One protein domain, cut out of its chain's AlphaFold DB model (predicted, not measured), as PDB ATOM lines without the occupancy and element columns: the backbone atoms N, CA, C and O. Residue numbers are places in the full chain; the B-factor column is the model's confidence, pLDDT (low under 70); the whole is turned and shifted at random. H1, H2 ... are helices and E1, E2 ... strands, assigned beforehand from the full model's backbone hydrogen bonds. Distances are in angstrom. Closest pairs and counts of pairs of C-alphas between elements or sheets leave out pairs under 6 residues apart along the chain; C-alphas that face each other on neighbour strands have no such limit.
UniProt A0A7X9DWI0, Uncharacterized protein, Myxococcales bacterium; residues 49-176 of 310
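Overview. This is residues 49 to 176 of the 310 residues of an uncharacterized protein of Myxococcales bacterium (UniProt A0A7X9DWI0). A long, twisted hairpin of E9 and E10, with E8 and the short E5 beside E9, makes one wall of a loose sandwich that is only partly face to face; the small sheet E4, E1 and E11 lies opposite one end of this wall, while at the other end E7 turns the main sheet over into E6, E3 and E2. The loop with the short H1 sticks out at residues 67 to 72. The 128 printed residues hold eleven named strands and one named helix, in the order E1 E2 H1 E3 E4 E5 E6 E7 E8 E9 E10 E11, and the class is mostly strand. The main sheet is branched and antiparallel in its neighbour pairs; the small one, in the order E4, E1, E11, is mixed. The whole is only just compact, close to loose, with a radius of gyration of the C-alphas of 16.7 A and spans of 47 by 33 by 24 A.

Arrangement. E1, residues 51 to 55, is the inner strand between E4, residues 85 to 88, and E11, residues 172 to 175. E1 and E4 are antiparallel at 157 degrees, with N 53 and O 87 at 2.8 A; E1 and E11 are parallel at 23 degrees, with N 54 and O 174 at 2.8 A. E2, residues 60 to 62, is an edge strand of the branched sheet, antiparallel to E3, residues 78 to 82, with N 61 and O 80 at 2.8 A. H1, residues 71 to 74, is on neither sheet; it is too short for a pair of O i and N i+4, and its one O i to N i+3 pair is within hydrogen-bond range. E3 runs on into E4 across a break of 2 residues, at 84 degrees. On the other side of E3 from E2 lies E6, residues 101 to 106, antiparallel, with N 81 and O 103 at 2.8 A. E6 forms a hairpin with E7, residues 111 to 115, where N 113 and O 104 are 2.8 A apart. E5, residues 94 to 97, is an edge strand antiparallel to E8, residues 120 to 126, with N 96 and O 121 at 2.9 A. E8, E9 of residues 133 to 145 and E10 of residues 148 to 160 form a meander, each strand the antiparallel neighbour of the one before. In it N 122 and O 138 are 2.8 A apart, as are N 139 and O 154. E7 and E8 lie on one side of E9, beside residues 143 to 145 and 133 to 140, and E10 on the other side. E7 and E9 are antiparallel at 111 degrees, with N 144 and O 114 at 2.7 A.

Along the chain. E1 begins at C-alpha 51, (130.167, 116.253, 144.554), and is 13.2 A long. E6 measures 13.7 A and E8 19.4 A. The longest strands by residues are E9, 38.3 A, and E10, 39.1 A, with 13 residues each; E9 begins at C-alpha 133, (115.828, 124.314, 143.557). E11, 9.5 A long, ends at C-alpha 175, (129.739, 113.800, 155.286).

Size, cuts and confidence. The two C-alphas farthest apart, those of Pro 130 and Gly 146, are 48.6 A from each other. The branched sheet is strongly twisted, its C-alphas up to 8.2 A off its best plane. The link from E10 to E11, 11 residues, is long. The printed part has no cut. The mean pLDDT of the printed part is 78.5, and 31 residues are under 70, among them residues 63 to 76 and 161 to 172.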
ATOM      1  N   GLY A  49     130.786 117.578 137.605       52.25
ATOM      2  CA  GLY A  49     130.820 118.240 138.923       52.25
ATOM      3  C   GLY A  49     131.293 117.372 140.108       52.25
ATOM      4  O   GLY A  49     130.923 116.214 140.260       52.25
ATOM      5  N   GLY A  50     132.129 117.950 140.980       67.62
ATOM      6  CA  GLY A  50     132.887 117.258 142.036       67.62
ATOM      7  C   GLY A  50     132.154 117.032 143.362       67.62
ATOM      8  O   GLY A  50     132.744 117.241 144.418       67.62
ATOM      9  N   LEU A  51     130.883 116.624 143.332       79.62
ATOM     10  CA  LEU A  51     130.167 116.253 144.554       79.62
ATOM     11  C   LEU A  51     130.493 114.804 144.944       79.62
ATOM     12  O   LEU A  51     130.273 113.880 144.164       79.62
ATOM     13  N   ALA A  52     130.960 114.589 146.170       84.69
ATOM     14  CA  ALA A  52     131.194 113.268 146.741       84.69
ATOM     15  C   ALA A  52     130.368 113.065 148.017       84.69
ATOM     16  O   ALA A  52     130.210 113.974 148.828       84.69
ATOM     17  N   LEU A  53     129.862 111.853 148.224       85.06
ATOM     18  CA  LEU A  53     129.321 111.391 149.497       85.06
ATOM     19  C   LEU A  53     130.420 110.640 150.246       85.06
ATOM     20  O   LEU A  53     130.854 109.586 149.793       85.06
ATOM     21  N   ARG A  54     130.844 111.158 151.397       85.81
ATOM     22  CA  ARG A  54     131.756 110.477 152.313       85.81
ATOM     23  C   ARG A  54     130.967 109.738 153.374       85.81
ATOM     24  O   ARG A  54     130.250 110.342 154.173       85.81
ATOM     25  N   ILE A  55     131.159 108.430 153.411       86.56
ATOM     26  CA  ILE A  55     130.571 107.539 154.403       86.56
ATOM     27  C   ILE A  55     131.678 107.108 155.371       86.56
ATOM     28  O   ILE A  55     132.622 106.425 154.957       86.56
ATOM     29  N   PRO A  56     131.597 107.483 156.660       85.88
ATOM     30  CA  PRO A  56     132.530 107.003 157.672       85.88
ATOM     31  C   PRO A  56     132.499 105.480 157.829       85.88
ATOM     32  O   PRO A  56     131.499 104.813 157.546       85.88
ATOM     33  N   ALA A  57     133.579 104.924 158.371       87.44
ATOM     34  CA  ALA A  57     133.595 103.525 158.779       87.44
ATOM     35  C   ALA A  57     132.495 103.223 159.807       87.44
ATOM     36  O   ALA A  57     132.205 104.045 160.676       87.44
ATOM     37  N   GLN A  58     131.933 102.012 159.732       85.94
ATOM     38  CA  GLN A  58     130.941 101.500 160.689       85.94
ATOM     39  C   GLN A  58     129.636 102.316 160.733       85.94
ATOM     40  O   GLN A  58     128.934 102.303 161.744       85.94
ATOM     41  N   THR A  59     129.300 103.007 159.642       83.81
ATOM     42  CA  THR A  59     128.041 103.747 159.535       83.81
ATOM     43  C   THR A  59     126.880 102.786 159.305       83.81
ATOM     44  O   THR A  59     126.907 101.969 158.382       83.81
ATOM     45  N   THR A  60     125.836 102.903 160.126       84.75
ATOM     46  CA  THR A  60     124.625 102.090 160.015       84.75
ATOM     47  C   THR A  60     123.373 102.953 159.993       84.75
ATOM     48  O   THR A  60     123.244 103.883 160.780       84.75
ATOM     49  N   LEU A  61     122.410 102.613 159.144       79.56
ATOM     50  CA  LEU A  61     121.095 103.242 159.150       79.56
ATOM     51  C   LEU A  61     120.077 102.245 159.690       79.56
ATOM     52  O   LEU A  61     119.997 101.117 159.210       79.56
ATOM     53  N   CYS A  62     119.294 102.660 160.676       77.75
ATOM     54  CA  CYS A  62     118.225 101.848 161.235       77.75
ATOM     55  C   CYS A  62     116.869 102.434 160.849       77.75
ATOM     56  O   CYS A  62     116.677 103.647 160.887       77.75
ATOM     57  N   ASN A  63     115.934 101.576 160.439       69.56
ATOM     58  CA  ASN A  63     114.569 102.019 160.170       69.56
ATOM     59  C   ASN A  63     113.810 102.190 161.496       69.56
ATOM     60  O   ASN A  63     113.771 101.257 162.301       69.56
ATOM     61  N   THR A  64     113.178 103.344 161.689       55.78
ATOM     62  CA  THR A  64     112.268 103.632 162.812       55.78
ATOM     63  C   THR A  64     110.814 103.787 162.373       55.78
ATOM     64  O   THR A  64     109.939 104.024 163.201       55.78
ATOM     65  N   ASN A  65     110.516 103.639 161.079       50.16
ATOM     66  CA  ASN A  65     109.202 103.971 160.547       50.16
ATOM     67  C   ASN A  65     108.214 102.828 160.721       50.16
ATOM     68  O   ASN A  65     108.086 101.979 159.841       50.16
ATOM     69  N   TYR A  66     107.460 102.880 161.813       51.03
ATOM     70  CA  TYR A  66     106.077 102.422 161.826       51.03
ATOM     71  C   TYR A  66     105.262 103.315 162.766       51.03
ATOM     72  O   TYR A  66     105.360 103.208 163.984       51.03
ATOM     73  N   GLU A  67     104.422 104.182 162.201       50.03
ATOM     74  CA  GLU A  67     103.294 104.767 162.930       50.03
ATOM     75  C   GLU A  67     102.228 103.674 163.089       50.03
ATOM     76  O   GLU A  67     101.257 103.602 162.339       50.03
ATOM     77  N   SER A  68     102.448 102.744 164.017       53.12
ATOM     78  CA  SER A  68     101.472 101.712 164.351       53.12
ATOM     79  C   SER A  68     101.421 101.560 165.865       53.12
ATOM     80  O   SER A  68     102.419 101.155 166.458       53.12
ATOM     81  N   PRO A  69     100.276 101.836 166.517       53.03
ATOM     82  CA  PRO A  69     100.105 101.637 167.956       53.03
ATOM     83  C   PRO A  69      99.960 100.143 168.306       53.03
ATOM     84  O   PRO A  69      99.173  99.766 169.170       53.03
ATOM     85  N   SER A  70     100.659  99.262 167.589       63.69
ATOM     86  CA  SER A  70     100.558  97.816 167.727       63.69
ATOM     87  C   SER A  70     101.935  97.160 167.759       63.69
ATOM     88  O   SER A  70     102.938  97.718 167.310       63.69
ATOM     89  N   LEU A  71     101.968  95.918 168.242       60.09
ATOM     90  CA  LEU A  71     103.167  95.076 168.263       60.09
ATOM     91  C   LEU A  71     103.698  94.753 166.852       60.09
ATOM     92  O   LEU A  71     104.821  94.267 166.720       60.09
ATOM     93  N   GLU A  72     102.951  95.095 165.792       61.91
ATOM     94  CA  GLU A  72     103.424  95.040 164.404       61.91
ATOM     95  C   GLU A  72     104.640  95.947 164.153       61.91
ATOM     96  O   GLU A  72     105.369  95.731 163.187       61.91
ATOM     97  N   ILE A  73     104.931  96.904 165.047       58.91
ATOM     98  CA  ILE A  73     106.120  97.763 164.958       58.91
ATOM     99  C   ILE A  73     107.448  96.986 164.905       58.91
ATOM    100  O   ILE A  73     108.444  97.480 164.377       58.91
ATOM    101  N   LEU A  74     107.482  95.751 165.414       56.28
ATOM    102  CA  LEU A  74     108.676  94.905 165.358       56.28
ATOM    103  C   LEU A  74     108.874  94.204 164.003       56.28
ATOM    104  O   LEU A  74     109.950  93.650 163.754       56.28
ATOM    105  N   PHE A  75     107.861  94.179 163.133       58.28
ATOM    106  CA  PHE A  75     107.778  93.149 162.098       58.28
ATOM    107  C   PHE A  75     108.573  93.385 160.826       58.28
ATOM    108  O   PHE A  75     108.681  92.455 160.023       58.28
ATOM    109  N   PRO A  76     109.214  94.547 160.649       65.88
ATOM    110  CA  PRO A  76     110.443  94.506 159.875       65.88
ATOM    111  C   PRO A  76     111.396  95.640 160.249       65.88
ATOM    112  O   PRO A  76     111.624  96.584 159.487       65.88
ATOM    113  N   LYS A  77     112.007  95.521 161.427       78.62
ATOM    114  CA  LYS A  77     113.210  96.300 161.715       78.62
ATOM    115  C   LYS A  77     114.258  95.991 160.642       78.62
ATOM    116  O   LYS A  77     114.483  94.822 160.320       78.62
ATOM    117  N   ILE A  78     114.878  97.028 160.088       79.31
ATOM    118  CA  ILE A  78     115.999  96.896 159.152       79.31
ATOM    119  C   ILE A  78     117.190  97.634 159.743       79.31
ATOM    120  O   ILE A  78     117.054  98.788 160.154       79.31
ATOM    121  N   ARG A  79     118.358  96.994 159.695       86.38
ATOM    122  CA  ARG A  79     119.650  97.656 159.849       86.38
ATOM    123  C   ARG A  79     120.423  97.581 158.537       86.38
ATOM    124  O   ARG A  79     120.712  96.501 158.029       86.38
ATOM    125  N   LEU A  80     120.757  98.741 157.995       87.62
ATOM    126  CA  LEU A  80     121.598  98.916 156.820       87.62
ATOM    127  C   LEU A  80     123.018  99.222 157.285       87.62
ATOM    128  O   LEU A  80     123.207 100.131 158.085       87.62
ATOM    129  N   HIS A  81     124.010  98.501 156.782       90.12
ATOM    130  CA  HIS A  81     125.426  98.808 156.975       90.12
ATOM    131  C   HIS A  81     125.929  99.444 155.688       90.12
ATOM    132  O   HIS A  81     125.819  98.837 154.621       90.12
ATOM    133  N   LEU A  82     126.434 100.670 155.772       90.12
ATOM    134  CA  LEU A  82     126.934 101.388 154.607       90.12
ATOM    135  C   LEU A  82     128.420 101.089 154.384       90.12
ATOM    136  O   LEU A  82     129.195 100.978 155.337       90.12
ATOM    137  N   LYS A  83     128.822 101.003 153.115       92.94
ATOM    138  CA  LYS A  83     130.228 100.903 152.721       92.94
ATOM    139  C   LYS A  83     130.939 102.206 153.059       92.94
ATOM    140  O   LYS A  83     130.480 103.277 152.682       92.94
ATOM    141  N   ALA A  84     132.067 102.105 153.749       91.81
ATOM    142  CA  ALA A  84     132.900 103.260 154.041       91.81
ATOM    143  C   ALA A  84     133.643 103.723 152.782       91.81
ATOM    144  O   ALA A  84     134.110 102.888 152.005       91.81
ATOM    145  N   GLY A  85     133.797 105.032 152.611       90.88
ATOM    146  CA  GLY A  85     134.546 105.608 151.495       90.88
ATOM    147  C   GLY A  85     133.911 106.866 150.920       90.88
ATOM    148  O   GLY A  85     132.920 107.371 151.447       90.88
ATOM    149  N   ASP A  86     134.510 107.344 149.832       90.00
ATOM    150  CA  ASP A  86     134.052 108.504 149.075       90.00
ATOM    151  C   ASP A  86     133.388 108.036 147.776       90.00
ATOM    152  O   ASP A  86     133.970 107.281 146.996       90.00
ATOM    153  N   PHE A  87     132.156 108.482 147.550       88.56
ATOM    154  CA  PHE A  87     131.321 108.074 146.426       88.56
ATOM    155  C   PHE A  87     130.969 109.288 145.578       88.56
ATOM    156  O   PHE A  87     130.243 110.170 146.034       88.56
ATOM    157  N   SER A  88     131.450 109.338 144.337       86.19
ATOM    158  CA  SER A  88     131.094 110.414 143.410       86.19
ATOM    159  C   SER A  88     129.597 110.392 143.102       86.19
ATOM    160  O   SER A  88     129.040 109.365 142.707       86.19
ATOM    161  N   LEU A  89     128.949 111.539 143.278       84.12
ATOM    162  CA  LEU A  89     127.549 111.758 142.946       84.12
ATOM    163  C   LEU A  89     127.452 112.502 141.614       84.12
ATOM    164  O   LEU A  89     128.314 113.308 141.275       84.12
ATOM    165  N   ARG A  90     126.384 112.254 140.854       79.56
ATOM    166  CA  ARG A  90     126.106 113.048 139.651       79.56
ATOM    167  C   ARG A  90     125.586 114.428 140.027       79.56
ATOM    168  O   ARG A  90     124.766 114.529 140.928       79.56
ATOM    169  N   ALA A  91     125.974 115.452 139.269       73.44
ATOM    170  CA  ALA A  91     125.373 116.784 139.360       73.44
ATOM    171  C   ALA A  91     124.123 116.962 138.472       73.44
ATOM    172  O   ALA A  91     123.381 117.928 138.641       73.44
ATOM    173  N   SER A  92     123.887 116.051 137.522       78.50
ATOM    174  CA  SER A  92     122.806 116.117 136.533       78.50
ATOM    175  C   SER A  92     121.775 114.997 136.723       78.50
ATOM    176  O   SER A  92     122.099 113.886 137.152       78.50
ATOM    177  N   ALA A  93     120.510 115.300 136.416       83.62
ATOM    178  CA  ALA A  93     119.402 114.367 136.601       83.62
ATOM    179  C   ALA A  93     119.599 113.060 135.813       83.62
ATOM    180  O   ALA A  93     120.071 113.065 134.674       83.62
ATOM    181  N   GLY A  94     119.201 111.937 136.409       87.62
ATOM    182  CA  GLY A  94     119.315 110.612 135.801       87.62
ATOM    183  C   GLY A  94     119.742 109.523 136.781       87.62
ATOM    184  O   GLY A  94     119.836 109.742 137.984       87.62
ATOM    185  N   GLU A  95     120.001 108.328 136.250       91.31
ATOM    186  CA  GLU A  95     120.323 107.128 137.035       91.31
ATOM    187  C   GLU A  95     121.788 106.704 136.851       91.31
ATOM    188  O   GLU A  95     122.323 106.738 135.738       91.31
ATOM    189  N   THR A  96     122.428 106.288 137.946       90.06
ATOM    190  CA  THR A  96     123.805 105.768 137.973       90.06
ATOM    191  C   THR A  96     123.876 104.502 138.808       90.06
ATOM    192  O   THR A  96     123.260 104.427 139.870       90.06
ATOM    193  N   ALA A  97     124.655 103.517 138.361       91.62
ATOM    194  CA  ALA A  97     124.998 102.380 139.205       91.62
ATOM    195  C   ALA A  97     125.894 102.858 140.353       91.62
ATOM    196  O   ALA A  97     126.931 103.475 140.116       91.62
ATOM    197  N   LEU A  98     125.489 102.583 141.586       90.88
ATOM    198  CA  LEU A  98     126.229 102.964 142.780       90.88
ATOM    199  C   LEU A  98     125.954 101.926 143.855       90.88
ATOM    200  O   LEU A  98     124.800 101.591 144.093       90.88
ATOM    201  N   ASP A  99     126.994 101.414 144.497       90.50
ATOM    202  CA  ASP A  99     126.861 100.368 145.504       90.50
ATOM    203  C   ASP A  99     127.249 100.924 146.874       90.50
ATOM    204  O   ASP A  99     128.431 101.064 147.185       90.50
ATOM    205  N   LEU A 100     126.239 101.305 147.661       91.81
ATOM    206  CA  LEU A 100     126.419 101.986 148.949       91.81
ATOM    207  C   LEU A 100     126.300 101.050 150.152       91.81
ATOM    208  O   LEU A 100     126.723 101.411 151.248       91.81
ATOM    209  N   LEU A 101     125.700  99.874 149.979       92.44
ATOM    210  CA  LEU A 101     125.359  98.979 151.080       92.44
ATOM    211  C   LEU A 101     126.345  97.819 151.162       92.44
ATOM    212  O   LEU A 101     126.556  97.092 150.196       92.44
ATOM    213  N   ASP A 102     126.933  97.642 152.338       92.75
ATOM    214  CA  ASP A 102     127.815  96.521 152.652       92.75
ATOM    215  C   ASP A 102     126.994  95.301 153.079       92.75
ATOM    216  O   ASP A 102     127.125  94.208 152.534       92.75
ATOM    217  N   ARG A 103     126.070  95.519 154.019       93.44
ATOM    218  CA  ARG A 103     125.249  94.467 154.620       93.44
ATOM    219  C   ARG A 103     123.855  94.985 154.950       93.44
ATOM    220  O   ARG A 103     123.691  96.136 155.349       93.44
ATOM    221  N   VAL A 104     122.851  94.122 154.831       90.88
ATOM    222  CA  VAL A 104     121.462  94.416 155.208       90.88
ATOM    223  C   VAL A 104     120.971  93.336 156.158       90.88
ATOM    224  O   VAL A 104     121.002  92.160 155.819       90.88
ATOM    225  N   GLU A 105     120.508  93.734 157.338       90.88
ATOM    226  CA  GLU A 105     119.946  92.846 158.358       90.88
ATOM    227  C   GLU A 105     118.456  93.158 158.548       90.88
ATOM    228  O   GLU A 105     118.072  94.328 158.630       90.88
ATOM    229  N   VAL A 106     117.613  92.127 158.635       84.50
ATOM    230  CA  VAL A 106     116.149  92.262 158.690       84.50
ATOM    231  C   VAL A 106     115.541  91.398 159.794       84.50
ATOM    232  O   VAL A 106     115.943  90.254 160.015       84.50
ATOM    233  N   GLY A 107     114.508  91.938 160.444       78.19
ATOM    234  CA  GLY A 107     113.667  91.222 161.403       78.19
ATOM    235  C   GLY A 107     114.341  90.982 162.755       78.19
ATOM    236  O   GLY A 107     115.487  91.348 162.976       78.19
ATOM    237  N   GLN A 108     113.627  90.345 163.682       68.12
ATOM    238  CA  GLN A 108     114.015  90.261 165.102       68.12
ATOM    239  C   GLN A 108     115.350  89.560 165.388       68.12
ATOM    240  O   GLN A 108     115.971  89.812 166.415       68.12
ATOM    241  N   ALA A 109     115.797  88.689 164.485       73.44
ATOM    242  CA  ALA A 109     117.061  87.972 164.624       73.44
ATOM    243  C   ALA A 109     118.214  88.619 163.837       73.44
ATOM    244  O   ALA A 109     119.304  88.056 163.805       73.44
ATOM    245  N   GLY A 110     117.980  89.758 163.171       79.31
ATOM    246  CA  GLY A 110     118.979  90.396 162.313       79.31
ATOM    247  C   GLY A 110     119.417  89.497 161.160       79.31
ATOM    248  O   GLY A 110     120.605  89.371 160.886       79.31
ATOM    249  N   GLN A 111     118.464  88.831 160.503       88.44
ATOM    250  CA  GLN A 111     118.776  87.926 159.404       88.44
ATOM    251  C   GLN A 111     119.404  88.703 158.249       88.44
ATOM    252  O   GLN A 111     118.856  89.713 157.807       88.44
ATOM    253  N   GLU A 112     120.534  88.218 157.748       92.81
ATOM    254  CA  GLU A 112     121.235  88.878 156.656       92.81
ATOM    255  C   GLU A 112     120.515  88.646 155.322       92.81
ATOM    256  O   GLU A 112     120.220  87.510 154.934       92.81
ATOM    257  N   ALA A 113     120.234  89.738 154.615       90.69
ATOM    258  CA  ALA A 113     119.703  89.717 153.268       90.69
ATOM    259  C   ALA A 113     120.852  89.813 152.255       90.69
ATOM    260  O   ALA A 113     121.704  90.696 152.335       90.69
ATOM    261  N   ALA A 114     120.838  88.936 151.254       93.75
ATOM    262  CA  ALA A 114     121.833  88.935 150.187       93.75
ATOM    263  C   ALA A 114     121.445  89.925 149.083       93.75
ATOM    264  O   ALA A 114     120.280  89.969 148.678       93.75
ATOM    265  N   ALA A 115     122.400  90.691 148.556       93.81
ATOM    266  CA  ALA A 115     122.143  91.570 147.417       93.81
ATOM    267  C   ALA A 115     121.664  90.749 146.206       93.81
ATOM    268  O   ALA A 115     122.270  89.748 145.826       93.81
ATOM    269  N   ALA A 116     120.556  91.168 145.596       91.81
ATOM    270  CA  ALA A 116     119.956  90.507 144.435       91.81
ATOM    271  C   ALA A 116     120.358  91.163 143.104       91.81
ATOM    272  O   ALA A 116     119.976  90.691 142.033       91.81
ATOM    273  N   GLY A 117     121.071  92.283 143.178       91.44
ATOM    274  CA  GLY A 117     121.490  93.092 142.047       91.44
ATOM    275  C   GLY A 117     122.256  94.333 142.510       91.44
ATOM    276  O   GLY A 117     122.363  94.579 143.718       91.44
ATOM    277  N   PRO A 118     122.799  95.109 141.560       92.00
ATOM    278  CA  PRO A 118     123.529  96.326 141.876       92.00
ATOM    279  C   PRO A 118     122.597  97.392 142.460       92.00
ATOM    280  O   PRO A 118     121.412  97.465 142.111       92.00
ATOM    281  N   GLY A 119     123.159  98.234 143.324       92.94
ATOM    282  CA  GLY A 119     122.517  99.470 143.744       92.94
ATOM    283  C   GLY A 119     122.469 100.499 142.615       92.94
ATOM    284  O   GLY A 119     123.271 100.483 141.671       92.94
ATOM    285  N   ARG A 120     121.484 101.387 142.697       93.69
ATOM    286  CA  ARG A 120     121.249 102.476 141.751       93.69
ATOM    287  C   ARG A 120     120.939 103.748 142.513       93.69
ATOM    288  O   ARG A 120     120.160 103.716 143.459       93.69
ATOM    289  N   LEU A 121     121.517 104.854 142.071       91.62
ATOM    290  CA  LEU A 121     121.210 106.188 142.555       91.62
ATOM    291  C   LEU A 121     120.543 106.976 141.430       91.62
ATOM    292  O   LEU A 121     121.133 107.146 140.360       91.62
ATOM    293  N   ARG A 122     119.326 107.455 141.674       90.94
ATOM    294  CA  ARG A 122     118.620 108.382 140.793       90.94
ATOM    295  C   ARG A 122     118.706 109.787 141.368       90.94
ATOM    296  O   ARG A 122     118.435 109.970 142.547       90.94
ATOM    297  N   LEU A 123     119.062 110.757 140.537       88.75
ATOM    298  CA  LEU A 123     118.969 112.177 140.852       88.75
ATOM    299  C   LEU A 123     117.787 112.789 140.096       88.75
ATOM    300  O   LEU A 123     117.762 112.753 138.865       88.75
ATOM    301  N   ASP A 124     116.863 113.390 140.836       85.81
ATOM    302  CA  ASP A 124     115.801 114.249 140.322       85.81
ATOM    303  C   ASP A 124     116.054 115.699 140.770       85.81
ATOM    304  O   ASP A 124     116.371 115.958 141.934       85.81
ATOM    305  N   VAL A 125     115.933 116.660 139.851       82.81
ATOM    306  CA  VAL A 125     116.095 118.093 140.145       82.81
ATOM    307  C   VAL A 125     114.738 118.767 140.059       82.81
ATOM    308  O   VAL A 125     114.094 118.762 139.011       82.81
ATOM    309  N   TYR A 126     114.320 119.374 141.162       81.62
ATOM    310  CA  TYR A 126     113.047 120.067 141.267       81.62
ATOM    311  C   TYR A 126     113.276 121.571 141.321       81.62
ATOM    312  O   TYR A 126     114.107 122.060 142.088       81.62
ATOM    313  N   GLN A 127     112.513 122.309 140.519       80.06
ATOM    314  CA  GLN A 127     112.534 123.764 140.491       80.06
ATOM    315  C   GLN A 127     111.093 124.272 140.487       80.06
ATOM    316  O   GLN A 127     110.403 124.198 139.473       80.06
ATOM    317  N   GLU A 128     110.642 124.792 141.625       72.06
ATOM    318  CA  GLU A 128     109.302 125.358 141.777       72.06
ATOM    319  C   GLU A 128     109.411 126.790 142.317       72.06
ATOM    320  O   GLU A 128     109.459 126.992 143.531       72.06
ATOM    321  N   PRO A 129     109.498 127.813 141.446       72.62
ATOM    322  CA  PRO A 129     109.487 129.204 141.891       72.62
ATOM    323  C   PRO A 129     108.241 129.493 142.752       72.62
ATOM    324  O   PRO A 129     107.148 129.074 142.371       72.62
ATOM    325  N   PRO A 130     108.355 130.224 143.880       73.31
ATOM    326  CA  PRO A 130     109.501 131.025 144.329       73.31
ATOM    327  C   PRO A 130     110.534 130.267 145.189       73.31
ATOM    328  O   PRO A 130     111.417 130.899 145.767       73.31
ATOM    329  N   HIS A 131     110.424 128.945 145.325       70.69
ATOM    330  CA  HIS A 131     111.302 128.148 146.177       70.69
ATOM    331  C   HIS A 131     112.674 127.888 145.523       70.69
ATOM    332  O   HIS A 131     112.776 127.843 144.291       70.69
ATOM    333  N   PRO A 132     113.744 127.721 146.330       68.12
ATOM    334  CA  PRO A 132     115.038 127.268 145.827       68.12
ATOM    335  C   PRO A 132     114.904 125.905 145.140       68.12
ATOM    336  O   PRO A 132     114.048 125.097 145.509       68.12
ATOM    337  N   ALA A 133     115.767 125.638 144.159       75.88
ATOM    338  CA  ALA A 133     115.828 124.314 143.557       75.88
ATOM    339  C   ALA A 133     116.305 123.287 144.599       75.88
ATOM    340  O   ALA A 133     117.083 123.618 145.496       75.88
ATOM    341  N   TYR A 134     115.864 122.038 144.484       78.94
ATOM    342  CA  TYR A 134     116.376 120.950 145.312       78.94
ATOM    343  C   TYR A 134     116.720 119.722 144.476       78.94
ATOM    344  O   TYR A 134     116.027 119.371 143.521       78.94
ATOM    345  N   CYS A 135     117.825 119.084 144.851       80.75
ATOM    346  CA  CYS A 135     118.290 117.826 144.286       80.75
ATOM    347  C   CYS A 135     117.830 116.693 145.189       80.75
ATOM    348  O   CYS A 135     118.214 116.667 146.361       80.75
ATOM    349  N   ALA A 136     117.048 115.764 144.653       84.12
ATOM    350  CA  ALA A 136     116.666 114.555 145.356       84.12
ATOM    351  C   ALA A 136     117.448 113.359 144.830       84.12
ATOM    352  O   ALA A 136     117.318 112.987 143.667       84.12
ATOM    353  N   TYR A 137     118.238 112.753 145.709       86.12
ATOM    354  CA  TYR A 137     118.942 111.516 145.430       86.12
ATOM    355  C   TYR A 137     118.155 110.354 146.027       86.12
ATOM    356  O   TYR A 137     118.023 110.262 147.244       86.12
ATOM    357  N   ASP A 138     117.643 109.478 145.174       87.00
ATOM    358  CA  ASP A 138     116.939 108.247 145.522       87.00
ATOM    359  C   ASP A 138     117.868 107.050 145.293       87.00
ATOM    360  O   ASP A 138     118.195 106.714 144.152       87.00
ATOM    361  N   TYR A 139     118.280 106.378 146.364       89.25
ATOM    362  CA  TYR A 139     118.996 105.109 146.276       89.25
ATOM    363  C   TYR A 139     118.023 103.935 146.248       89.25
ATOM    364  O   TYR A 139     117.062 103.913 147.016       89.25
ATOM    365  N   LEU A 140     118.306 102.932 145.418       90.44
ATOM    366  CA  LEU A 140     117.536 101.701 145.303       90.44
ATOM    367  C   LEU A 140     118.455 100.489 145.127       90.44
ATOM    368  O   LEU A 140     119.281 100.469 144.214       90.44
ATOM    369  N   GLN A 141     118.256  99.431 145.912       91.31
ATOM    370  CA  GLN A 141     118.934  98.152 145.692       91.31
ATOM    371  C   GLN A 141     118.034  96.960 146.042       91.31
ATOM    372  O   GLN A 141     117.447  96.926 147.127       91.31
ATOM    373  N   PRO A 142     117.914  95.958 145.150       90.56
ATOM    374  CA  PRO A 142     117.150  94.756 145.437       90.56
ATOM    375  C   PRO A 142     117.968  93.764 146.279       90.56
ATOM    376  O   PRO A 142     119.167  93.580 146.069       90.56
ATOM    377  N   TYR A 143     117.290  93.066 147.184       90.25
ATOM    378  CA  TYR A 143     117.836  92.078 148.114       90.25
ATOM    379  C   TYR A 143     116.975  90.806 148.160       90.25
ATOM    380  O   TYR A 143     115.816  90.786 147.734       90.25
ATOM    381  N   ARG A 144     117.542  89.718 148.684       87.75
ATOM    382  CA  ARG A 144     116.867  88.445 148.952       87.75
ATOM    383  C   ARG A 144     116.982  88.077 150.422       87.75
ATOM    384  O   ARG A 144     118.079  88.068 150.970       87.75
ATOM    385  N   LEU A 145     115.857  87.686 151.011       84.88
ATOM    386  CA  LEU A 145     115.790  87.068 152.332       84.88
ATOM    387  C   LEU A 145     115.057  85.731 152.204       84.88
ATOM    388  O   LEU A 145     113.836  85.684 152.036       84.88
ATOM    389  N   GLY A 146     115.812  84.632 152.180       87.69
ATOM    390  CA  GLY A 146     115.279  83.329 151.781       87.69
ATOM    391  C   GLY A 146     114.647  83.398 150.385       87.69
ATOM    392  O   GLY A 146     115.293  83.782 149.412       87.69
ATOM    393  N   THR A 147     113.362  83.055 150.276       85.38
ATOM    394  CA  THR A 147     112.603  83.149 149.014       85.38
ATOM    395  C   THR A 147     111.980  84.527 148.772       85.38
ATOM    396  O   THR A 147     111.409  84.763 147.704       85.38
ATOM    397  N   GLN A 148     112.040  85.434 149.748       81.25
ATOM    398  CA  GLN A 148     111.438  86.760 149.655       81.25
ATOM    399  C   GLN A 148     112.351  87.716 148.888       81.25
ATOM    400  O   GLN A 148     113.578  87.600 148.915       81.25
ATOM    401  N   THR A 149     111.736  88.662 148.179       80.06
ATOM    402  CA  THR A 149     112.450  89.783 147.557       80.06
ATOM    403  C   THR A 149     112.221  91.009 148.414       80.06
ATOM    404  O   THR A 149     111.079  91.299 148.757       80.06
ATOM    405  N   LEU A 150     113.302  91.705 148.725       82.06
ATOM    406  CA  LEU A 150     113.303  92.973 149.430       82.06
ATOM    407  C   LEU A 150     113.816  94.046 148.472       82.06
ATOM    408  O   LEU A 150     114.633  93.764 147.598       82.06
ATOM    409  N   GLU A 151     113.350  95.273 148.632       83.38
ATOM    410  CA  GLU A 151     113.869  96.422 147.900       83.38
ATOM    411  C   GLU A 151     114.206  97.490 148.927       83.38
ATOM    412  O   GLU A 151     113.322  98.009 149.599       83.38
ATOM    413  N   ILE A 152     115.494  97.767 149.094       81.88
ATOM    414  CA  ILE A 152     115.946  98.815 149.998       81.88
ATOM    415  C   ILE A 152     115.952 100.122 149.221       81.88
ATOM    416  O   ILE A 152     116.608 100.224 148.183       81.88
ATOM    417  N   ARG A 153     115.231 101.113 149.746       82.25
ATOM    418  CA  ARG A 153     115.224 102.486 149.251       82.25
ATOM    419  C   ARG A 153     115.638 103.428 150.376       82.25
ATOM    420  O   ARG A 153     115.312 103.183 151.529       82.25
ATOM    421  N   PHE A 154     116.356 104.493 150.062       75.69
ATOM    422  CA  PHE A 154     116.496 105.654 150.944       75.69
ATOM    423  C   PHE A 154     116.786 106.888 150.100       75.69
ATOM    424  O   PHE A 154     117.190 106.755 148.944       75.69
ATOM    425  N   ALA A 155     116.554 108.075 150.656       76.25
ATOM    426  CA  ALA A 155     116.722 109.309 149.910       76.25
ATOM    427  C   ALA A 155     117.378 110.404 150.746       76.25
ATOM    428  O   ALA A 155     117.194 110.494 151.958       76.25
ATOM    429  N   PHE A 156     118.131 111.268 150.082       75.88
ATOM    430  CA  PHE A 156     118.664 112.477 150.689       75.88
ATOM    431  C   PHE A 156     118.483 113.656 149.745       75.88
ATOM    432  O   PHE A 156     118.462 113.502 148.520       75.88
ATOM    433  N   TRP A 157     118.311 114.836 150.331       75.69
ATOM    434  CA  TRP A 157     117.977 116.048 149.596       75.69
ATOM    435  C   TRP A 157     119.017 117.130 149.848       75.69
ATOM    436  O   TRP A 157     119.454 117.332 150.981       75.69
ATOM    437  N   LEU A 158     119.384 117.844 148.788       76.62
ATOM    438  CA  LEU A 158     120.253 119.016 148.858       76.62
ATOM    439  C   LEU A 158     119.475 120.236 148.379       76.62
ATOM    440  O   LEU A 158     118.902 120.221 147.290       76.62
ATOM    441  N   VAL A 159     119.473 121.296 149.185       73.25
ATOM    442  CA  VAL A 159     118.844 122.571 148.824       73.25
ATOM    443  C   VAL A 159     119.856 123.436 148.077       73.25
ATOM    444  O   VAL A 159     120.863 123.866 148.642       73.25
ATOM    445  N   CYS A 160     119.563 123.742 146.818       70.00
ATOM    446  CA  CYS A 160     120.353 124.639 145.987       70.00
ATOM    447  C   CYS A 160     119.856 126.071 146.203       70.00
ATOM    448  O   CYS A 160     118.785 126.455 145.740       70.00
ATOM    449  N   ARG A 161     120.623 126.870 146.954       61.44
ATOM    450  CA  ARG A 161     120.218 128.234 147.338       61.44
ATOM    451  C   ARG A 161     120.150 129.216 146.164       61.44
ATOM    452  O   ARG A 161     119.454 130.220 146.276       61.44
ATOM    453  N   GLU A 162     120.836 128.930 145.061       59.44
ATOM    454  CA  GLU A 162     120.808 129.755 143.853       59.44
ATOM    455  C   GLU A 162     119.810 129.197 142.830       59.44
ATOM    456  O   GLU A 162     119.778 128.002 142.531       59.44
ATOM    457  N   ALA A 163     118.950 130.074 142.309       53.03
ATOM    458  CA  ALA A 163     117.915 129.701 141.358       53.03
ATOM    459  C   ALA A 163     118.514 129.451 139.963       53.03
ATOM    460  O   ALA A 163     119.124 130.341 139.377       53.03
ATOM    461  N   GLY A 164     118.258 128.268 139.396       53.41
ATOM    462  CA  GLY A 164     118.366 128.026 137.952       53.41
ATOM    463  C   GLY A 164     119.564 127.211 137.464       53.41
ATOM    464  O   GLY A 164     119.528 126.785 136.314       53.41
ATOM    465  N   VAL A 165     120.572 126.926 138.295       56.78
ATOM    466  CA  VAL A 165     121.641 125.968 137.950       56.78
ATOM    467  C   VAL A 165     122.061 125.187 139.195       56.78
ATOM    468  O   VAL A 165     122.572 125.759 140.154       56.78
ATOM    469  N   VAL A 166     121.882 123.865 139.167       58.56
ATOM    470  CA  VAL A 166     122.525 122.967 140.132       58.56
ATOM    471  C   VAL A 166     123.989 122.859 139.724       58.56
ATOM    472  O   VAL A 166     124.336 122.117 138.810       58.56
ATOM    473  N   SER A 167     124.845 123.639 140.371       61.50
ATOM    474  CA  SER A 167     126.289 123.455 140.283       61.50
ATOM    475  C   SER A 167     126.831 123.249 141.686       61.50
ATOM    476  O   SER A 167     126.550 124.023 142.602       61.50
ATOM    477  N   PHE A 168     127.570 122.160 141.861       63.47
ATOM    478  CA  PHE A 168     128.356 121.933 143.060       63.47
ATOM    479  C   PHE A 168     129.780 122.390 142.748       63.47
ATOM    480  O   PHE A 168     130.298 122.023 141.686       63.47
ATOM    481  N   PRO A 169     130.419 123.181 143.628       59.00
ATOM    482  CA  PRO A 169     131.858 123.371 143.551       59.00
ATOM    483  C   PRO A 169     132.568 122.017 143.412       59.00
ATOM    484  O   PRO A 169     132.068 120.988 143.879       59.00
ATOM    485  N   ALA A 170     133.728 122.011 142.760       62.19
ATOM    486  CA  ALA A 170     134.587 120.838 142.806       62.19
ATOM    487  C   ALA A 170     134.911 120.497 144.274       62.19
ATOM    488  O   ALA A 170     134.976 121.386 145.125       62.19
ATOM    489  N   ASP A 171     135.071 119.205 144.555       65.94
ATOM    490  CA  ASP A 171     135.517 118.670 145.847       65.94
ATOM    491  C   ASP A 171     134.560 118.882 147.035       65.94
ATOM    492  O   ASP A 171     134.948 118.741 148.202       65.94
ATOM    493  N   VAL A 172     133.277 119.165 146.782       66.56
ATOM    494  CA  VAL A 172     132.277 119.190 147.858       66.56
ATOM    495  C   VAL A 172     132.059 117.777 148.371       66.56
ATOM    496  O   VAL A 172     131.579 116.903 147.656       66.56
ATOM    497  N   THR A 173     132.348 117.572 149.651       73.12
ATOM    498  CA  THR A 173     132.127 116.295 150.326       73.12
ATOM    499  C   THR A 173     130.954 116.398 151.294       73.12
ATOM    500  O   THR A 173     131.012 117.118 152.290       73.12
ATOM    501  N   LEU A 174     129.894 115.639 151.030       72.81
ATOM    502  CA  LEU A 174     128.804 115.412 151.970       72.81
ATOM    503  C   LEU A 174     129.247 114.355 152.970       72.81
ATOM    504  O   LEU A 174     129.405 113.192 152.615       72.81
ATOM    505  N   LEU A 175     129.447 114.749 154.222       70.56
ATOM    506  CA  LEU A 175     129.739 113.800 155.286       70.56
ATOM    507  C   LEU A 175     128.431 113.232 155.831       70.56
ATOM    508  O   LEU A 175     127.638 113.966 156.425       70.56
ATOM    509  N   LEU A 176     128.226 111.926 155.668       67.62
ATOM    510  CA  LEU A 176     127.147 111.245 156.370       67.62
ATOM    511  C   LEU A 176     127.517 111.210 157.862       67.62
ATOM    512  O   LEU A 176     128.612 110.742 158.193       67.62
TER     513      LEU A 176